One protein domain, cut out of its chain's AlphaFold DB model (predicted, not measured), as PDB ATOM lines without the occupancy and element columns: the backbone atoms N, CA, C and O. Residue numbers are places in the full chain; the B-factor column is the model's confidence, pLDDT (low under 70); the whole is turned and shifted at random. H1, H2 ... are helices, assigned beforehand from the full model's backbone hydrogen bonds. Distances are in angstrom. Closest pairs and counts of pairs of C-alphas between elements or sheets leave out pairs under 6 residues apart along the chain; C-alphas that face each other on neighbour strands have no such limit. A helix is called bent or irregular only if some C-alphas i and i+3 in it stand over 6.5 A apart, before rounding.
ATOM      1  N   PHE A 261      22.972  39.808 -48.856       96.62
ATOM      2  CA  PHE A 261      23.625  38.901 -47.900       96.62
ATOM      3  C   PHE A 261      23.582  39.359 -46.439       96.62
ATOM      4  O   PHE A 261      24.096  38.656 -45.568       96.62
ATOM      5  N   HIS A 262      22.971  40.505 -46.123       95.56
ATOM      6  CA  HIS A 262      22.864  40.970 -44.731       95.56
ATOM      7  C   HIS A 262      21.494  41.545 -44.350       95.56
ATOM      8  O   HIS A 262      21.206  41.723 -43.164       95.56
ATOM      9  N   SER A 263      20.642  41.864 -45.321       95.88
ATOM     10  CA  SER A 263      19.287  42.324 -45.055       95.88
ATOM     11  C   SER A 263      18.376  41.140 -44.772       95.88
ATOM     12  O   SER A 263      18.285  40.198 -45.562       95.88
ATOM     13  N   LEU A 264      17.652  41.212 -43.653       95.56
ATOM     14  CA  LEU A 264      16.655  40.204 -43.308       95.56
ATOM     15  C   LEU A 264      15.600  40.064 -44.405       95.56
ATOM     16  O   LEU A 264      15.247  38.936 -44.733       95.56
ATOM     17  N   ASP A 265      15.138  41.170 -44.991       94.75
ATOM     18  CA  ASP A 265      14.050  41.153 -45.971       94.75
ATOM     19  C   ASP A 265      14.476  40.532 -47.307       94.75
ATOM     20  O   ASP A 265      13.735  39.718 -47.857       94.75
ATOM     21  N   TYR A 266      15.684  40.835 -47.802       95.44
ATOM     22  CA  TYR A 266      16.185  40.219 -49.037       95.44
ATOM     23  C   TYR A 266      16.428  38.724 -48.842       95.44
ATOM     24  O   TYR A 266      15.888  37.920 -49.606       95.44
ATOM     25  N   ILE A 267      17.129  38.333 -47.769       96.19
ATOM     26  CA  ILE A 267      17.368  36.916 -47.463       96.19
ATOM     27  C   ILE A 267      16.040  36.173 -47.333       96.19
ATOM     28  O   ILE A 267      15.848  35.131 -47.958       96.19
ATOM     29  N   LYS A 268      15.098  36.725 -46.563       94.69
ATOM     30  CA  LYS A 268      13.742  36.193 -46.412       94.69
ATOM     31  C   LYS A 268      13.054  36.007 -47.767       94.69
ATOM     32  O   LYS A 268      12.520  34.928 -48.015       94.69
ATOM     33  N   SER A 269      13.096  37.012 -48.641       94.12
ATOM     34  CA  SER A 269      12.412  36.974 -49.936       94.12
ATOM     35  C   SER A 269      12.895  35.831 -50.836       94.12
ATOM     36  O   SER A 269      12.070  35.163 -51.459       94.12
ATOM     37  N   HIS A 270      14.200  35.530 -50.848       94.12
ATOM     38  CA  HIS A 270      14.742  34.386 -51.586       94.12
ATOM     39  C   HIS A 270      14.134  33.067 -51.097       94.12
ATOM     40  O   HIS A 270      13.661  32.261 -51.901       94.12
ATOM     41  N   PHE A 271      14.078  32.870 -49.777       94.00
ATOM     42  CA  PHE A 271      13.489  31.665 -49.199       94.00
ATOM     43  C   PHE A 271      11.971  31.578 -49.402       94.00
ATOM     44  O   PHE A 271      11.464  30.478 -49.624       94.00
ATOM     45  N   GLU A 272      11.247  32.699 -49.414       92.19
ATOM     46  CA  GLU A 272       9.810  32.718 -49.728       92.19
ATOM     47  C   GLU A 272       9.527  32.341 -51.185       92.19
ATOM     48  O   GLU A 272       8.626  31.541 -51.446       92.19
ATOM     49  N   VAL A 273      10.315  32.859 -52.133       91.56
ATOM     50  CA  VAL A 273      10.214  32.498 -53.557       91.56
ATOM     51  C   VAL A 273      10.450  31.002 -53.739       91.56
ATOM     52  O   VAL A 273       9.641  30.312 -54.353       91.56
ATOM     53  N   TRP A 274      11.511  30.475 -53.134       91.56
ATOM     54  CA  TRP A 274      11.836  29.053 -53.173       91.56
ATOM     55  C   TRP A 274      10.772  28.162 -52.548       91.56
ATOM     56  O   TRP A 274      10.426  27.122 -53.106       91.56
ATOM     57  N   ARG A 275      10.220  28.579 -51.412       89.25
ATOM     58  CA  ARG A 275       9.122  27.874 -50.757       89.25
ATOM     59  C   ARG A 275       7.867  27.845 -51.635       89.25
ATOM     60  O   ARG A 275       7.191  26.820 -51.669       89.25
ATOM     61  N   ARG A 276       7.543  28.949 -52.319       88.62
ATOM     62  CA  ARG A 276       6.363  29.064 -53.191       88.62
ATOM     63  C   ARG A 276       6.516  28.244 -54.470       88.62
ATOM     64  O   ARG A 276       5.610  27.494 -54.818       88.62
ATOM     65  N   ASP A 277       7.649  28.392 -55.148       87.44
ATOM     66  CA  ASP A 277       7.846  27.857 -56.498       87.44
ATOM     67  C   ASP A 277       8.316  26.386 -56.472       87.44
ATOM     68  O   ASP A 277       8.038  25.639 -57.408       87.44
ATOM     69  N   TYR A 278       8.955  25.937 -55.379       87.75
ATOM     70  CA  TYR A 278       9.543  24.594 -55.235       87.75
ATOM     71  C   TYR A 278       9.257  23.949 -53.861       87.75
ATOM     72  O   TYR A 278      10.154  23.438 -53.183       87.75
ATOM     73  N   ALA A 279       7.989  23.947 -53.438       87.38
ATOM     74  CA  ALA A 279       7.561  23.533 -52.092       87.38
ATOM     75  C   ALA A 279       7.978  22.104 -51.672       87.38
ATOM     76  O   ALA A 279       8.289  21.862 -50.502       87.38
ATOM     77  N   GLU A 280       7.966  21.135 -52.594       86.12
ATOM     78  CA  GLU A 280       8.368  19.750 -52.303       86.12
ATOM     79  C   GLU A 280       9.864  19.666 -51.998       86.12
ATOM     80  O   GLU A 280      10.235  19.272 -50.891       86.12
ATOM     81  N   CYS A 281      10.713  20.145 -52.910       88.38
ATOM     82  CA  CYS A 281      12.162  20.142 -52.731       88.38
ATOM     83  C   CYS A 281      12.602  20.968 -51.513       88.38
ATOM     84  O   CYS A 281      13.487  20.543 -50.775       88.38
ATOM     85  N   TYR A 282      11.962  22.116 -51.259       90.12
ATOM     86  CA  TYR A 282      12.222  22.937 -50.072       90.12
ATOM     87  C   TYR A 282      12.001  22.149 -48.768       90.12
ATOM     88  O   TYR A 282      12.814  22.201 -47.839       90.12
ATOM     89  N   ARG A 283      10.908  21.379 -48.701       88.31
ATOM     90  CA  ARG A 283      10.562  20.557 -47.536       88.31
ATOM     91  C   ARG A 283      11.467  19.335 -47.405       88.31
ATOM     92  O   ARG A 283      11.911  19.044 -46.297       88.31
ATOM     93  N   GLU A 284      11.767  18.646 -48.504       88.75
ATOM     94  CA  GLU A 284      12.670  17.486 -48.513       88.75
ATOM     95  C   GLU A 284      14.116  17.850 -48.156       88.75
ATOM     96  O   GLU A 284      14.811  17.067 -47.514       88.75
ATOM     97  N   ALA A 285      14.560  19.060 -48.510       88.75
ATOM     98  CA  ALA A 285      15.866  19.591 -48.127       88.75
ATOM     99  C   ALA A 285      15.901  20.157 -46.691       88.75
ATOM    100  O   ALA A 285      16.939  20.651 -46.250       88.75
ATOM    101  N   PHE A 286      14.789  20.076 -45.947       89.12
ATOM    102  CA  PHE A 286      14.663  20.538 -44.561       89.12
ATOM    103  C   PHE A 286      15.059  22.010 -44.345       89.12
ATOM    104  O   PHE A 286      15.555  22.374 -43.274       89.12
ATOM    105  N   ILE A 287      14.824  22.875 -45.338       90.50
ATOM    106  CA  ILE A 287      15.294  24.272 -45.328       90.50
ATOM    107  C   ILE A 287      14.762  25.050 -44.121       90.50
ATOM    108  O   ILE A 287      15.528  25.746 -43.450       90.50
ATOM    109  N   GLY A 288      13.493  24.842 -43.762       89.56
ATOM    110  CA  GLY A 288      12.862  25.468 -42.599       89.56
ATOM    111  C   GLY A 288      13.599  25.274 -41.274       89.56
ATOM    112  O   GLY A 288      13.643  26.174 -40.437       89.56
ATOM    113  N   LEU A 289      14.268  24.128 -41.094       89.00
ATOM    114  CA  LEU A 289      15.043  23.833 -39.881       89.00
ATOM    115  C   LEU A 289      16.355  24.630 -39.804       89.00
ATOM    116  O   LEU A 289      16.951  24.758 -38.730       89.00
ATOM    117  N   CYS A 290      16.823  25.154 -40.935       90.69
ATOM    118  CA  CYS A 290      18.068  25.904 -41.049       90.69
ATOM    119  C   CYS A 290      17.854  27.416 -40.931       90.69
ATOM    120  O   CYS A 290      18.760  28.112 -40.471       90.69
ATOM    121  N   LEU A 291      16.662  27.922 -41.265       93.75
ATOM    122  CA  LEU A 291      16.346  29.354 -41.250       93.75
ATOM    123  C   LEU A 291      16.663  30.068 -39.929       93.75
ATOM    124  O   LEU A 291      17.298  31.123 -39.992       93.75
ATOM    125  N   PRO A 292      16.337  29.526 -38.732       93.44
ATOM    126  CA  PRO A 292      16.702  30.202 -37.489       93.44
ATOM    127  C   PRO A 292      18.211  30.449 -37.402       93.44
ATOM    128  O   PRO A 292      18.646  31.509 -36.970       93.44
ATOM    129  N   LYS A 293      19.038  29.501 -37.865       92.56
ATOM    130  CA  LYS A 293      20.501  29.640 -37.827       92.56
ATOM    131  C   LYS A 293      21.004  30.734 -38.767       92.56
ATOM    132  O   LYS A 293      21.986  31.383 -38.423       92.56
ATOM    133  N   LEU A 294      20.337  30.937 -39.904       95.38
ATOM    134  CA  LEU A 294      20.675  31.990 -40.861       95.38
ATOM    135  C   LEU A 294      20.268  33.374 -40.341       95.38
ATOM    136  O   LEU A 294      21.039  34.318 -40.444       95.38
ATOM    137  N   PHE A 295      19.097  33.504 -39.721       96.81
ATOM    138  CA  PHE A 295      18.633  34.811 -39.246       96.81
ATOM    139  C   PHE A 295      19.223  35.224 -37.891       96.81
ATOM    140  O   PHE A 295      19.350  36.418 -37.620       96.81
ATOM    141  N   ASN A 296      19.635  34.268 -37.049       95.75
ATOM    142  CA  ASN A 296      20.153  34.543 -35.705       95.75
ATOM    143  C   ASN A 296      21.237  35.637 -35.652       95.75
ATOM    144  O   ASN A 296      21.109  36.515 -34.801       95.75
ATOM    145  N   PRO A 297      22.291  35.645 -36.494       95.94
ATOM    146  CA  PRO A 297      23.326  36.676 -36.408       95.94
ATOM    147  C   PRO A 297      22.799  38.088 -36.672       95.94
ATOM    148  O   PRO A 297      23.175  39.027 -35.974       95.94
ATOM    149  N   LEU A 298      21.880  38.231 -37.626       96.94
ATOM    150  CA  LEU A 298      21.273  39.514 -37.977       96.94
ATOM    151  C   LEU A 298      20.347  40.008 -36.861       96.94
ATOM    152  O   LEU A 298      20.403  41.173 -36.466       96.94
ATOM    153  N   VAL A 299      19.559  39.101 -36.277       97.62
ATOM    154  CA  VAL A 299      18.702  39.396 -35.118       97.62
ATOM    155  C   VAL A 299      19.548  39.786 -33.898       97.62
ATOM    156  O   VAL A 299      19.237  40.761 -33.215       97.62
ATOM    157  N   ARG A 300      20.660  39.083 -33.639       96.75
ATOM    158  CA  ARG A 300      21.606  39.410 -32.553       96.75
ATOM    159  C   ARG A 300      22.209  40.801 -32.721       96.75
ATOM    160  O   ARG A 300      22.305  41.534 -31.737       96.75
ATOM    161  N   LEU A 301      22.554  41.180 -33.952       95.81
ATOM    162  CA  LEU A 301      23.066  42.513 -34.256       95.81
ATOM    163  C   LEU A 301      22.021  43.605 -33.970       95.81
ATOM    164  O   LEU A 301      22.355  44.607 -33.340       95.81
ATOM    165  N   GLN A 302      20.754  43.404 -34.350       95.31
ATOM    166  CA  GLN A 302      19.677  44.353 -34.026       95.31
ATOM    167  C   GLN A 302      19.405  44.441 -32.518       95.31
ATOM    168  O   GLN A 302      19.131  45.515 -31.987       95.31
ATOM    169  N   LEU A 303      19.535  43.324 -31.804       96.06
ATOM    170  CA  LEU A 303      19.328  43.267 -30.361       96.06
ATOM    171  C   LEU A 303      20.516  43.782 -29.550       96.06
ATOM    172  O   LEU A 303      20.438  43.725 -28.327       96.06
ATOM    173  N   MET A 304      21.599  44.279 -30.157       93.88
ATOM    174  CA  MET A 304      22.845  44.649 -29.468       93.88
ATOM    175  C   MET A 304      22.598  45.454 -28.181       93.88
ATOM    176  O   MET A 304      23.049  45.059 -27.106       93.88
ATOM    177  N   THR A 305      21.796  46.517 -28.258       94.12
ATOM    178  CA  THR A 305      21.492  47.422 -27.136       94.12
ATOM    179  C   THR A 305      20.251  47.053 -26.330       94.12
ATOM    180  O   THR A 305      19.952  47.740 -25.355       94.12
ATOM    181  N   TRP A 306      19.516  46.014 -26.725       96.19
ATOM    182  CA  TRP A 306      18.288  45.604 -26.051       96.19
ATOM    183  C   TRP A 306      18.582  45.061 -24.647       96.19
ATOM    184  O   TRP A 306      19.422  44.171 -24.486       96.19
ATOM    185  N   ASN A 307      17.893  45.593 -23.637       95.31
ATOM    186  CA  ASN A 307      18.061  45.202 -22.240       95.31
ATOM    187  C   ASN A 307      16.736  45.354 -21.463       95.31
ATOM    188  O   ASN A 307      16.410  46.467 -21.051       95.31
ATOM    189  N   PRO A 308      15.996  44.262 -21.184       95.19
ATOM    190  CA  PRO A 308      14.711  44.315 -20.484       95.19
ATOM    191  C   PRO A 308      14.820  44.711 -19.002       95.19
ATOM    192  O   PRO A 308      13.797  44.827 -18.335       95.19
ATOM    193  N   LEU A 309      16.032  44.897 -18.465       94.44
ATOM    194  CA  LEU A 309      16.255  45.396 -17.103       94.44
ATOM    195  C   LEU A 309      16.260  46.934 -17.030       94.44
ATOM    196  O   LEU A 309      16.291  47.490 -15.931       94.44
ATOM    197  N   GLU A 310      16.260  47.624 -18.174       91.62
ATOM    198  CA  GLU A 310      16.212  49.085 -18.267       91.62
ATOM    199  C   GLU A 310      14.770  49.581 -18.446       91.62
ATOM    200  O   GLU A 310      13.948  48.942 -19.099       91.62
ATOM    201  N   VAL A 311      14.459  50.746 -17.863       86.44
ATOM    202  CA  VAL A 311      13.113  51.351 -17.934       86.44
ATOM    203  C   VAL A 311      12.745  51.722 -19.374       86.44
ATOM    204  O   VAL A 311      11.604  51.546 -19.788       86.44
ATOM    205  N   GLU A 312      13.717  52.206 -20.143       85.81
ATOM    206  CA  GLU A 312      13.562  52.608 -21.546       85.81
ATOM    207  C   GLU A 312      13.883  51.440 -22.494       85.81
ATOM    208  O   GLU A 312      14.662  51.574 -23.434       85.81
ATOM    209  N   CYS A 313      13.315  50.260 -22.225       90.31
ATOM    210  CA  CYS A 313      13.461  49.105 -23.102       90.31
ATOM    211  C   CYS A 313      12.259  48.975 -24.041       90.31
ATOM    212  O   CYS A 313      11.119  48.809 -23.605       90.31
ATOM    213  N   GLU A 314      12.524  48.971 -25.343       89.06
ATOM    214  CA  GLU A 314      11.513  48.669 -26.352       89.06
ATOM    215  C   GLU A 314      11.056  47.203 -26.262       89.06
ATOM    216  O   GLU A 314      11.828  46.297 -25.917       89.06
ATOM    217  N   ASN A 315       9.781  46.955 -26.582       91.06
ATOM    218  CA  ASN A 315       9.291  45.592 -26.770       91.06
ATOM    219  C   ASN A 315       9.933  45.020 -28.040       91.06
ATOM    220  O   ASN A 315       9.799  45.614 -29.108       91.06
ATOM    221  N   PHE A 316      10.587  43.860 -27.938       93.25
ATOM    222  CA  PHE A 316      11.256  43.245 -29.087       93.25
ATOM    223  C   PHE A 316      10.278  42.893 -30.220       93.25
ATOM    224  O   PHE A 316      10.693  42.793 -31.366       93.25
ATOM    225  N   GLU A 317       8.988  42.735 -29.912       91.50
ATOM    226  CA  GLU A 317       7.934  42.457 -30.898       91.50
ATOM    227  C   GLU A 317       7.662  43.635 -31.847       91.50
ATOM    228  O   GLU A 317       7.042  43.443 -32.885       91.50
ATOM    229  N   TYR A 318       8.122  44.843 -31.504       92.50
ATOM    230  CA  TYR A 318       8.042  46.036 -32.361       92.50
ATOM    231  C   TYR A 318       9.349  46.314 -33.111       92.50
ATOM    232  O   TYR A 318       9.491  47.349 -33.755       92.50
ATOM    233  N   MET A 319      10.343  45.432 -32.990       94.50
ATOM    234  CA  MET A 319      11.600  45.582 -33.713       94.50
ATOM    235  C   MET A 319      11.464  45.063 -35.140       94.50
ATOM    236  O   MET A 319      10.765  44.081 -35.390       94.50
ATOM    237  N   LEU A 320      12.221  45.671 -36.055       92.94
ATOM    238  CA  LEU A 320      12.185  45.359 -37.486       92.94
ATOM    239  C   LEU A 320      12.362  43.864 -37.769       92.94
ATOM    240  O   LEU A 320      11.596  43.302 -38.540       92.94
ATOM    241  N   TRP A 321      13.308  43.185 -37.108       95.44
ATOM    242  CA  TRP A 321      13.494  41.747 -37.319       95.44
ATOM    243  C   TRP A 321      12.243  40.914 -37.017       95.44
ATOM    244  O   TRP A 321      12.013  39.898 -37.676       95.44
ATOM    245  N   PHE A 322      11.460  41.314 -36.014       94.81
ATOM    246  CA  PHE A 322      10.263  40.592 -35.611       94.81
ATOM    247  C   PHE A 322       9.154  40.827 -36.632       94.81
ATOM    248  O   PHE A 322       8.558  39.866 -37.111       94.81
ATOM    249  N   GLU A 323       8.935  42.086 -37.018       91.88
ATOM    250  CA  GLU A 323       7.960  42.462 -38.045       91.88
ATOM    251  C   GLU A 323       8.261  41.790 -39.393       91.88
ATOM    252  O   GLU A 323       7.365  41.192 -39.993       91.88
ATOM    253  N   SER A 324       9.527  41.791 -39.826       92.06
ATOM    254  CA  SER A 324       9.967  41.135 -41.061       92.06
ATOM    255  C   SER A 324       9.642  39.640 -41.064       92.06
ATOM    256  O   SER A 324       9.191  39.111 -42.079       92.06
ATOM    257  N   LEU A 325       9.837  38.939 -39.944       92.62
ATOM    258  CA  LEU A 325       9.674  37.482 -39.873       92.62
ATOM    259  C   LEU A 325       8.272  37.023 -39.443       92.62
ATOM    260  O   LEU A 325       7.961  35.843 -39.602       92.62
ATOM    261  N   LEU A 326       7.418  37.920 -38.940       87.62
ATOM    262  CA  LEU A 326       6.101  37.586 -38.382       87.62
ATOM    263  C   LEU A 326       5.197  36.827 -39.363       87.62
ATOM    264  O   LEU A 326       4.484  35.909 -38.963       87.62
ATOM    265  N   PHE A 327       5.240  37.207 -40.640       82.94
ATOM    266  CA  PHE A 327       4.423  36.613 -41.703       82.94
ATOM    267  C   PHE A 327       5.185  35.609 -42.570       82.94
ATOM    268  O   PHE A 327       4.668  35.184 -43.602       82.94
ATOM    269  N   TYR A 328       6.405  35.226 -42.179       85.62
ATOM    270  CA  TYR A 328       7.157  34.237 -42.941       85.62
ATOM    271  C   TYR A 328       6.393  32.912 -42.989       85.62
ATOM    272  O   TYR A 328       6.027  32.350 -41.956       85.62
ATOM    273  N   GLY A 329       6.156  32.418 -44.202       73.00
ATOM    274  CA  GLY A 329       5.430  31.170 -44.411       73.00
ATOM    275  C   GLY A 329       3.916  31.255 -44.207       73.00
ATOM    276  O   GLY A 329       3.237  30.229 -44.252       73.00
ATOM    277  N   PHE A 330       3.364  32.454 -44.010       71.44
ATOM    278  CA  PHE A 330       1.920  32.641 -43.977       71.44
ATOM    279  C   PHE A 330       1.351  32.682 -45.402       71.44
ATOM    280  O   PHE A 330       1.760  33.501 -46.220       71.44
ATOM    281  N   ASP A 331       0.379  31.817 -45.680       65.06
ATOM    282  CA  ASP A 331      -0.417  31.840 -46.906       65.06
ATOM    283  C   ASP A 331      -1.906  31.778 -46.531       65.06
ATOM    284  O   ASP A 331      -2.360  30.813 -45.909       65.06
ATOM    285  N   GLU A 332      -2.663  32.820 -46.892       58.81
ATOM    286  CA  GLU A 332      -4.103  32.942 -46.615       58.81
ATOM    287  C   GLU A 332      -4.914  31.771 -47.188       58.81
ATOM    288  O   GLU A 332      -5.953  31.407 -46.633       58.81
ATOM    289  N   GLN A 333      -4.445  31.159 -48.281       54.78
ATOM    290  CA  GLN A 333      -5.139  30.057 -48.952       54.78
ATOM    291  C   GLN A 333      -4.872  28.702 -48.288       54.78
ATOM    292  O   GLN A 333      -5.675  27.772 -48.409       54.78
ATOM    293  N   THR A 334      -3.786  28.603 -47.524       54.56
ATOM    294  CA  THR A 334      -3.278  27.358 -46.948       54.56
ATOM    295  C   THR A 334      -3.345  27.433 -45.425       54.56
ATOM    296  O   THR A 334      -2.337  27.337 -44.730       54.56
ATOM    297  N   ALA A 335      -4.553  27.644 -44.887       45.88
ATOM    298  CA  ALA A 335      -4.792  27.752 -43.449       45.88
ATOM    299  C   ALA A 335      -4.132  26.591 -42.676       45.88
ATOM    300  O   ALA A 335      -4.586  25.450 -42.753       45.88
ATOM    301  N   LEU A 336      -3.054  26.914 -41.948       51.81
ATOM    302  CA  LEU A 336      -2.310  26.064 -41.012       51.81
ATOM    303  C   LEU A 336      -2.297  24.573 -41.399       51.81
ATOM    304  O   LEU A 336      -2.941  23.736 -40.753       51.81
ATOM    305  N   GLN A 337      -1.498  24.201 -42.404       52.69
ATOM    306  CA  GLN A 337      -1.045  22.813 -42.477       52.69
ATOM    307  C   GLN A 337      -0.291  22.491 -41.179       52.69
ATOM    308  O   GLN A 337       0.815  22.970 -40.922       52.69
ATOM    309  N   LYS A 338      -0.942  21.710 -40.313       46.16
ATOM    310  CA  LYS A 338      -0.409  21.232 -39.037       46.16
ATOM    311  C   LYS A 338       0.844  20.395 -39.333       46.16
ATOM    312  O   LYS A 338       0.725  19.235 -39.711       46.16
ATOM    313  N   GLY A 339       2.026  20.996 -39.201       56.62
ATOM    314  CA  GLY A 339       3.305  20.338 -39.490       56.62
ATOM    315  C   GLY A 339       4.259  21.103 -40.407       56.62
ATOM    316  O   GLY A 339       5.340  20.587 -40.665       56.62
ATOM    317  N   ASP A 340       3.911  22.306 -40.878       67.50
ATOM    318  CA  ASP A 340       4.899  23.169 -41.536       67.50
ATOM    319  C   ASP A 340       5.968  23.610 -40.517       67.50
ATOM    320  O   ASP A 340       5.657  24.274 -39.520       67.50
ATOM    321  N   GLY A 341       7.212  23.174 -40.750       69.62
ATOM    322  CA  GLY A 341       8.368  23.443 -39.895       69.62
ATOM    323  C   GLY A 341       8.706  24.931 -39.797       69.62
ATOM    324  O   GLY A 341       9.250  25.362 -38.780       69.62
ATOM    325  N   ASP A 342       8.301  25.725 -40.790       82.25
ATOM    326  CA  ASP A 342       8.541  27.167 -40.825       82.25
ATOM    327  C   ASP A 342       7.699  27.926 -39.789       82.25
ATOM    328  O   ASP A 342       8.133  28.962 -39.289       82.25
ATOM    329  N   ASN A 343       6.560  27.373 -39.348       81.25
ATOM    330  CA  ASN A 343       5.776  27.938 -38.235       81.25
ATOM    331  C   ASN A 343       6.591  28.014 -36.932       81.25
ATOM    332  O   ASN A 343       6.273  28.779 -36.019       81.25
ATOM    333  N   GLY A 344       7.632  27.184 -36.817       84.31
ATOM    334  CA  GLY A 344       8.562  27.184 -35.699       84.31
ATOM    335  C   GLY A 344       9.661  28.241 -35.801       84.31
ATOM    336  O   GLY A 344      10.425  28.363 -34.844       84.31
ATOM    337  N   LEU A 345       9.760  29.006 -36.895       89.31
ATOM    338  CA  LEU A 345      10.854  29.950 -37.138       89.31
ATOM    339  C   LEU A 345      10.954  31.016 -36.044       89.31
ATOM    340  O   LEU A 345      11.965  31.100 -35.343       89.31
ATOM    341  N   LEU A 346       9.892  31.804 -35.870       89.94
ATOM    342  CA  LEU A 346       9.869  32.910 -34.916       89.94
ATOM    343  C   LEU A 346      10.010  32.419 -33.461       89.94
ATOM    344  O   LEU A 346      10.884  32.934 -32.758       89.94
ATOM    345  N   PRO A 347       9.278  31.374 -33.003       88.75
ATOM    346  CA  PRO A 347       9.523  30.777 -31.689       88.75
ATOM    347  C   PRO A 347      10.964  30.291 -31.496       88.75
ATOM    348  O   PRO A 347      11.531  30.497 -30.426       88.75
ATOM    349  N   SER A 348      11.579  29.691 -32.524       90.44
ATOM    350  CA  SER A 348      12.963  29.209 -32.449       90.44
ATOM    351  C   SER A 348      13.962  30.355 -32.308       90.44
ATOM    352  O   SER A 348      14.910  30.236 -31.537       90.44
ATOM    353  N   ILE A 349      13.765  31.474 -33.007       93.50
ATOM    354  CA  ILE A 349      14.625  32.661 -32.871       93.50
ATOM    355  C   ILE A 349      14.461  33.279 -31.480       93.50
ATOM    356  O   ILE A 349      15.458  33.579 -30.824       93.50
ATOM    357  N   VAL A 350      13.228  33.406 -30.979       92.44
ATOM    358  CA  VAL A 350      12.969  33.887 -29.611       92.44
ATOM    359  C   VAL A 350      13.662  32.984 -28.584       92.44
ATOM    360  O   VAL A 350      14.356  33.470 -27.691       92.44
ATOM    361  N   GLU A 351      13.561  31.663 -28.731       89.56
ATOM    362  CA  GLU A 351      14.252  30.720 -27.852       89.56
ATOM    363  C   GLU A 351      15.782  30.833 -27.962       89.56
ATOM    364  O   GLU A 351      16.478  30.869 -26.953       89.56
ATOM    365  N   LYS A 352      16.346  30.885 -29.172       92.12
ATOM    366  CA  LYS A 352      17.805  30.845 -29.353       92.12
ATOM    367  C   LYS A 352      18.492  32.184 -29.126       92.12
ATOM    368  O   LYS A 352      19.662  32.176 -28.745       92.12
ATOM    369  N   VAL A 353      17.811  33.308 -29.334       95.19
ATOM    370  CA  VAL A 353      18.402  34.652 -29.254       95.19
ATOM    371  C   VAL A 353      17.905  35.419 -28.034       95.19
ATOM    372  O   VAL A 353      18.717  35.879 -27.235       95.19
ATOM    373  N   ILE A 354      16.587  35.536 -27.843       94.56
ATOM    374  CA  ILE A 354      16.039  36.325 -26.729       94.56
ATOM    375  C   ILE A 354      16.321  35.634 -25.398       94.56
ATOM    376  O   ILE A 354      16.823  36.283 -24.481       94.56
ATOM    377  N   LEU A 355      16.061  34.325 -25.278       92.44
ATOM    378  CA  LEU A 355      16.367  33.629 -24.023       92.44
ATOM    379  C   LEU A 355      17.864  33.551 -23.750       92.44
ATOM    380  O   LEU A 355      18.259  33.727 -22.605       92.44
ATOM    381  N   SER A 356      18.698  33.283 -24.758       93.38
ATOM    382  CA  SER A 356      20.147  33.194 -24.534       93.38
ATOM    383  C   SER A 356      20.706  34.523 -24.031       93.38
ATOM    384  O   SER A 356      21.458  34.543 -23.056       93.38
ATOM    385  N   LYS A 357      20.255  35.640 -24.612       95.25
ATOM    386  CA  LYS A 357      20.577  36.979 -24.127       95.25
ATOM    387  C   LYS A 357      20.032  37.227 -22.722       95.25
ATOM    388  O   LYS A 357      20.760  37.720 -21.864       95.25
ATOM    389  N   LEU A 358      18.781  36.850 -22.458       95.44
ATOM    390  CA  LEU A 358      18.175  36.993 -21.136       95.44
ATOM    391  C   LEU A 358      18.954  36.224 -20.065       95.44
ATOM    392  O   LEU A 358      19.187  36.774 -18.995       95.44
ATOM    393  N   THR A 359      19.399  35.000 -20.351       95.25
ATOM    394  CA  THR A 359      20.232  34.207 -19.438       95.25
ATOM    395  C   THR A 359      21.506  34.962 -19.073       95.25
ATOM    396  O   THR A 359      21.795  35.123 -17.892       95.25
ATOM    397  N   VAL A 360      22.220  35.519 -20.060       95.81
ATOM    398  CA  VAL A 360      23.431  36.317 -19.800       95.81
ATOM    399  C   VAL A 360      23.120  37.542 -18.937       95.81
ATOM    400  O   VAL A 360      23.855  37.832 -17.992       95.81
ATOM    401  N   LEU A 361      22.026  38.251 -19.224       96.75
ATOM    402  CA  LEU A 361      21.627  39.422 -18.446       96.75
ATOM    403  C   LEU A 361      21.260  39.051 -17.007       96.75
ATOM    404  O   LEU A 361      21.710  39.719 -16.083       96.75
ATOM    405  N   VAL A 362      20.506  37.975 -16.794       96.69
ATOM    406  CA  VAL A 362      20.121  37.510 -15.453       96.69
ATOM    407  C   VAL A 362      21.333  37.027 -14.656       96.69
ATOM    408  O   VAL A 362      21.429  37.300 -13.464       96.69
ATOM    409  N   GLU A 363      22.281  36.344 -15.295       95.81
ATOM    410  CA  GLU A 363      23.468  35.817 -14.616       95.81
ATOM    411  C   GLU A 363      24.520  36.889 -14.305       95.81
ATOM    412  O   GLU A 363      25.227  36.783 -13.302       95.81
ATOM    413  N   GLN A 364      24.679  37.890 -15.177       95.31
ATOM    414  CA  GLN A 364      25.851  38.777 -15.144       95.31
ATOM    415  C   GLN A 364      25.526  40.252 -14.905       95.31
ATOM    416  O   GLN A 364      26.436  41.016 -14.573       95.31
ATOM    417  N   VAL A 365      24.274  40.667 -15.101       96.56
ATOM    418  CA  VAL A 365      23.869  42.082 -15.083       96.56
ATOM    419  C   VAL A 365      22.779  42.350 -14.050       96.56
ATOM    420  O   VAL A 365      22.820  43.390 -13.394       96.56
ATOM    421  N   TRP A 366      21.826  41.428 -13.893       96.25
ATOM    422  CA  TRP A 366      20.714  41.577 -12.967       96.25
ATOM    423  C   TRP A 366      21.198  41.684 -11.528       96.25
ATOM    424  O   TRP A 366      22.013  40.902 -11.037       96.25
ATOM    425  N   ASP A 367      20.628  42.663 -10.845       92.44
ATOM    426  CA  ASP A 367      20.861  42.931  -9.448       92.44
ATOM    427  C   ASP A 367      19.635  42.538  -8.604       92.44
ATOM    428  O   ASP A 367      18.614  43.232  -8.648       92.44
ATOM    429  N   PRO A 368      19.720  41.481  -7.775       90.88
ATOM    430  CA  PRO A 368      18.605  41.032  -6.936       90.88
ATOM    431  C   PRO A 368      18.181  42.041  -5.866       90.88
ATOM    432  O   PRO A 368      17.058  41.990  -5.368       90.88
ATOM    433  N   LEU A 369      19.081  42.952  -5.482       88.94
ATOM    434  CA  LEU A 369      18.767  44.031  -4.547       88.94
ATOM    435  C   LEU A 369      18.120  45.220  -5.264       88.94
ATOM    436  O   LEU A 369      17.586  46.113  -4.597       88.94
ATOM    437  N   SER A 370      18.123  45.208  -6.603       89.94
ATOM    438  CA  SER A 370      17.473  46.232  -7.393       89.94
ATOM    439  C   SER A 370      15.977  45.973  -7.541       89.94
ATOM    440  O   SER A 370      15.540  45.042  -8.225       89.94
ATOM    441  N   ARG A 371      15.158  46.824  -6.912       88.31
ATOM    442  CA  ARG A 371      13.689  46.714  -6.992       88.31
ATOM    443  C   ARG A 371      13.171  46.985  -8.398       88.31
ATOM    444  O   ARG A 371      12.229  46.331  -8.830       88.31
ATOM    445  N   SER A 372      13.777  47.955  -9.080       89.69
ATOM    446  CA  SER A 372      13.403  48.374 -10.431       89.69
ATOM    447  C   SER A 372      13.680  47.253 -11.434       89.69
ATOM    448  O   SER A 372      12.753  46.780 -12.088       89.69
ATOM    449  N   GLN A 373      14.916  46.745 -11.467       92.88
ATOM    450  CA  GLN A 373      15.307  45.656 -12.365       92.88
ATOM    451  C   GLN A 373      14.512  44.379 -12.095       92.88
ATOM    452  O   GLN A 373      14.058  43.727 -13.031       92.88
ATOM    453  N   THR A 374      14.304  44.026 -10.822       93.94
ATOM    454  CA  THR A 374      13.548  42.819 -10.463       93.94
ATOM    455  C   THR A 374      12.087  42.925 -10.899       93.94
ATOM    456  O   THR A 374      11.544  41.960 -11.430       93.94
ATOM    457  N   ALA A 375      11.448  44.088 -10.738       93.44
ATOM    458  CA  ALA A 375      10.080  44.296 -11.214       93.44
ATOM    459  C   ALA A 375       9.980  44.170 -12.745       93.44
ATOM    460  O   ALA A 375       9.111  43.446 -13.233       93.44
ATOM    461  N   LEU A 376      10.897  44.806 -13.484       94.62
ATOM    462  CA  LEU A 376      10.944  44.751 -14.950       94.62
ATOM    463  C   LEU A 376      11.191  43.328 -15.466       94.62
ATOM    464  O   LEU A 376      10.470  42.850 -16.341       94.62
ATOM    465  N   LEU A 377      12.151  42.613 -14.872       95.12
ATOM    466  CA  LEU A 377      12.449  41.225 -15.220       95.12
ATOM    467  C   LEU A 377      11.239  40.315 -14.993       95.12
ATOM    468  O   LEU A 377      10.898  39.504 -15.852       95.12
ATOM    469  N   VAL A 378      10.578  40.447 -13.840       94.44
ATOM    470  CA  VAL A 378       9.390  39.653 -13.514       94.44
ATOM    471  C   VAL A 378       8.266  39.948 -14.503       94.44
ATOM    472  O   VAL A 378       7.658  39.006 -15.011       94.44
ATOM    473  N   GLU A 379       7.993  41.216 -14.809       93.12
ATOM    474  CA  GLU A 379       6.972  41.588 -15.791       93.12
ATOM    475  C   GLU A 379       7.285  41.000 -17.175       93.12
ATOM    476  O   GLU A 379       6.419  40.382 -17.806       93.12
ATOM    477  N   PHE A 380       8.539  41.119 -17.614       92.88
ATOM    478  CA  PHE A 380       9.000  40.576 -18.884       92.88
ATOM    479  C   PHE A 380       8.839  39.053 -18.950       92.88
ATOM    480  O   PHE A 380       8.261  38.534 -19.904       92.88
ATOM    481  N   LEU A 381       9.264  38.324 -17.913       91.50
ATOM    482  CA  LEU A 381       9.124  36.867 -17.842       91.50
ATOM    483  C   LEU A 381       7.657  36.421 -17.864       91.50
ATOM    484  O   LEU A 381       7.324  35.430 -18.515       91.50
ATOM    485  N   HIS A 382       6.758  37.154 -17.199       90.44
ATOM    486  CA  HIS A 382       5.321  36.873 -17.259       90.44
ATOM    487  C   HIS A 382       4.757  37.076 -18.669       90.44
ATOM    488  O   HIS A 382       3.952  36.261 -19.129       90.44
ATOM    489  N   ARG A 383       5.193  38.130 -19.368       89.31
ATOM    490  CA  ARG A 383       4.804  38.404 -20.756       89.31
ATOM    491  C   ARG A 383       5.308  37.314 -21.695       89.31
ATOM    492  O   ARG A 383       4.507  36.743 -22.431       89.31
ATOM    493  N   LEU A 384       6.588  36.960 -21.594       88.31
ATOM    494  CA  LEU A 384       7.213  35.917 -22.404       88.31
ATOM    495  C   LEU A 384       6.523  34.565 -22.194       88.31
ATOM    496  O   LEU A 384       6.170  33.890 -23.155       88.31
ATOM    497  N   ARG A 385       6.233  34.214 -20.936       85.00
ATOM    498  CA  ARG A 385       5.483  33.004 -20.580       85.00
ATOM    499  C   ARG A 385       4.103  32.940 -21.229       85.00
ATOM    500  O   ARG A 385       3.652  31.860 -21.603       85.00
ATOM    501  N   LYS A 386       3.399  34.072 -21.280       85.12
ATOM    502  CA  LYS A 386       2.043  34.148 -21.829       85.12
ATOM    503  C   LYS A 386       2.050  34.154 -23.360       85.12
ATOM    504  O   LYS A 386       1.175  33.531 -23.950       85.12
ATOM    505  N   GLY A 387       3.005  34.853 -23.976       78.31
ATOM    506  CA  GLY A 387       3.111  35.002 -25.430       78.31
ATOM    507  C   GLY A 387       3.749  33.805 -26.138       78.31
ATOM    508  O   GLY A 387       3.322  33.449 -27.229       78.31
ATOM    509  N   TYR A 388       4.712  33.135 -25.497       78.81
ATOM    510  CA  TYR A 388       5.530  32.083 -26.112       78.81
ATOM    511  C   TYR A 388       5.538  30.803 -25.254       78.81
ATOM    512  O   TYR A 388       6.565  30.425 -24.688       78.81
ATOM    513  N   PRO A 389       4.400  30.095 -25.124       66.94
ATOM    514  CA  PRO A 389       4.292  28.917 -24.259       66.94
ATOM    515  C   PRO A 389       5.191  27.744 -24.691       66.94
ATOM    516  O   PRO A 389       5.629  26.964 -23.847       66.94
ATOM    517  N   THR A 390       5.514  27.635 -25.983       64.56
ATOM    518  CA  THR A 390       6.452  26.640 -26.536       64.56
ATOM    519  C   THR A 390       7.885  26.825 -26.036       64.56
ATOM    520  O   THR A 390       8.603  25.844 -25.873       64.56
ATOM    521  N   VAL A 391       8.276  28.056 -25.698       59.22
ATOM    522  CA  VAL A 391       9.628  28.421 -25.240       59.22
ATOM    523  C   VAL A 391       9.888  27.974 -23.784       59.22
ATOM    524  O   VAL A 391      11.030  27.845 -23.348       59.22
ATOM    525  N   LEU A 392       8.836  27.666 -23.014       51.19
ATOM    526  CA  LEU A 392       8.940  27.318 -21.590       51.19
ATOM    527  C   LEU A 392       9.074  25.829 -21.265       51.19
ATOM    528  O   LEU A 392       9.359  25.507 -20.111       51.19
ATOM    529  N   GLN A 393       8.934  24.918 -22.234       48.75
ATOM    530  CA  GLN A 393       9.172  23.488 -21.971       48.75
ATOM    531  C   GLN A 393      10.626  23.201 -21.539       48.75
ATOM    532  O   GLN A 393      10.900  22.186 -20.902       48.75
TER     533      GLN A 393
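AT A GLANCE: This is residues 261 to 393 of the 408 residues of the protein "GCFC domain-containing protein" of Takifugu rubripes (UniProt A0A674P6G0). The model is an elongated body of helices in which the long helix H5 lies in the middle with H3 side by side with it, the short H4 lies next to these two, and residues 264 to 268 of H1 pack on H4. H1 and H2 make one end of the long axis; towards the other end H6 folds back beside H5, near it, and the short H7 packs on H5. The long link of residues 303 to 319 loops out from H3 and back to H4, and residues 332 to 339 stick out. The printed part has 133 residues with seven named helices, H1 to H7 in chain order, and no named strand; it is all helix. It is only just compact, close to loose, with a radius of gyration of the C-alphas of 16.7 A, and spans 55 by 31 by 22 A.

IN THESE COORDINATES: H1, residues 264 to 277, begins at C-alpha (16.655, 40.204, -43.308) and is 20.1 A long. H2 holds residues 279 to 284. H3, residues 287 to 302, is 23.5 A long, with a kink of 31 degrees near residue 296. H4 holds residues 320 to 326. H5, residues 341 to 364, is 34.0 A long and ends at C-alpha (25.851, 38.777, -15.144). H3 and H5 are irregular: C-alphas 289 and 292 are 7.0 A apart, and C-alphas 343 and 346 are 7.2 A apart. H6, residues 371 to 387, is 24.3 A long. H7, residues 389 to 393, ends at C-alpha (9.172, 23.488, -21.971).

HOW THE PARTS SIT: H5 is the hub, touching H3, H4 and H7. H3 and H5 run the same way at a steep tilt of 38 degrees; their closest C-alphas, Gly 288 and Asp 342, are 5.0 A apart. H4 and H5, a hairpin, only just touch, with 3 pairs of C-alphas within 8 A, the closest Leu 325 and Leu 346 at 6.7 A. H7 touches H5 at Val 391 and Glu 351, the closest C-alphas, 5.8 A. H1 touches H4 with residues 264 to 268 alone, the closest C-alphas being Asp 265 and Ser 324, 6.4 A. H2 is close to H1 but not clearly touching, Tyr 282 to Arg 275, the closest C-alphas, 5.9 A. H5 and H6 are near each other. Helix packing is mostly crossed, steep tilts outnumbering shallow ones, but only just. Each O i to N i+4 pair is within hydrogen-bond range in H1, H2, H4 and H6; H3 has 8 of 12, H5 15 of 20, and H7 0 of 1 with 1 of 2 O i to N i+3 pairs.

THE WHOLE: The C-alphas farthest apart, Asp 277 and Leu 369, are 55.5 A apart. The printed part has no cut; the links H3 to H4 and H4 to H5 are long. Mean pLDDT of the printed part is 87.4, with residues 331 to 341 and 389 to 393 under 70.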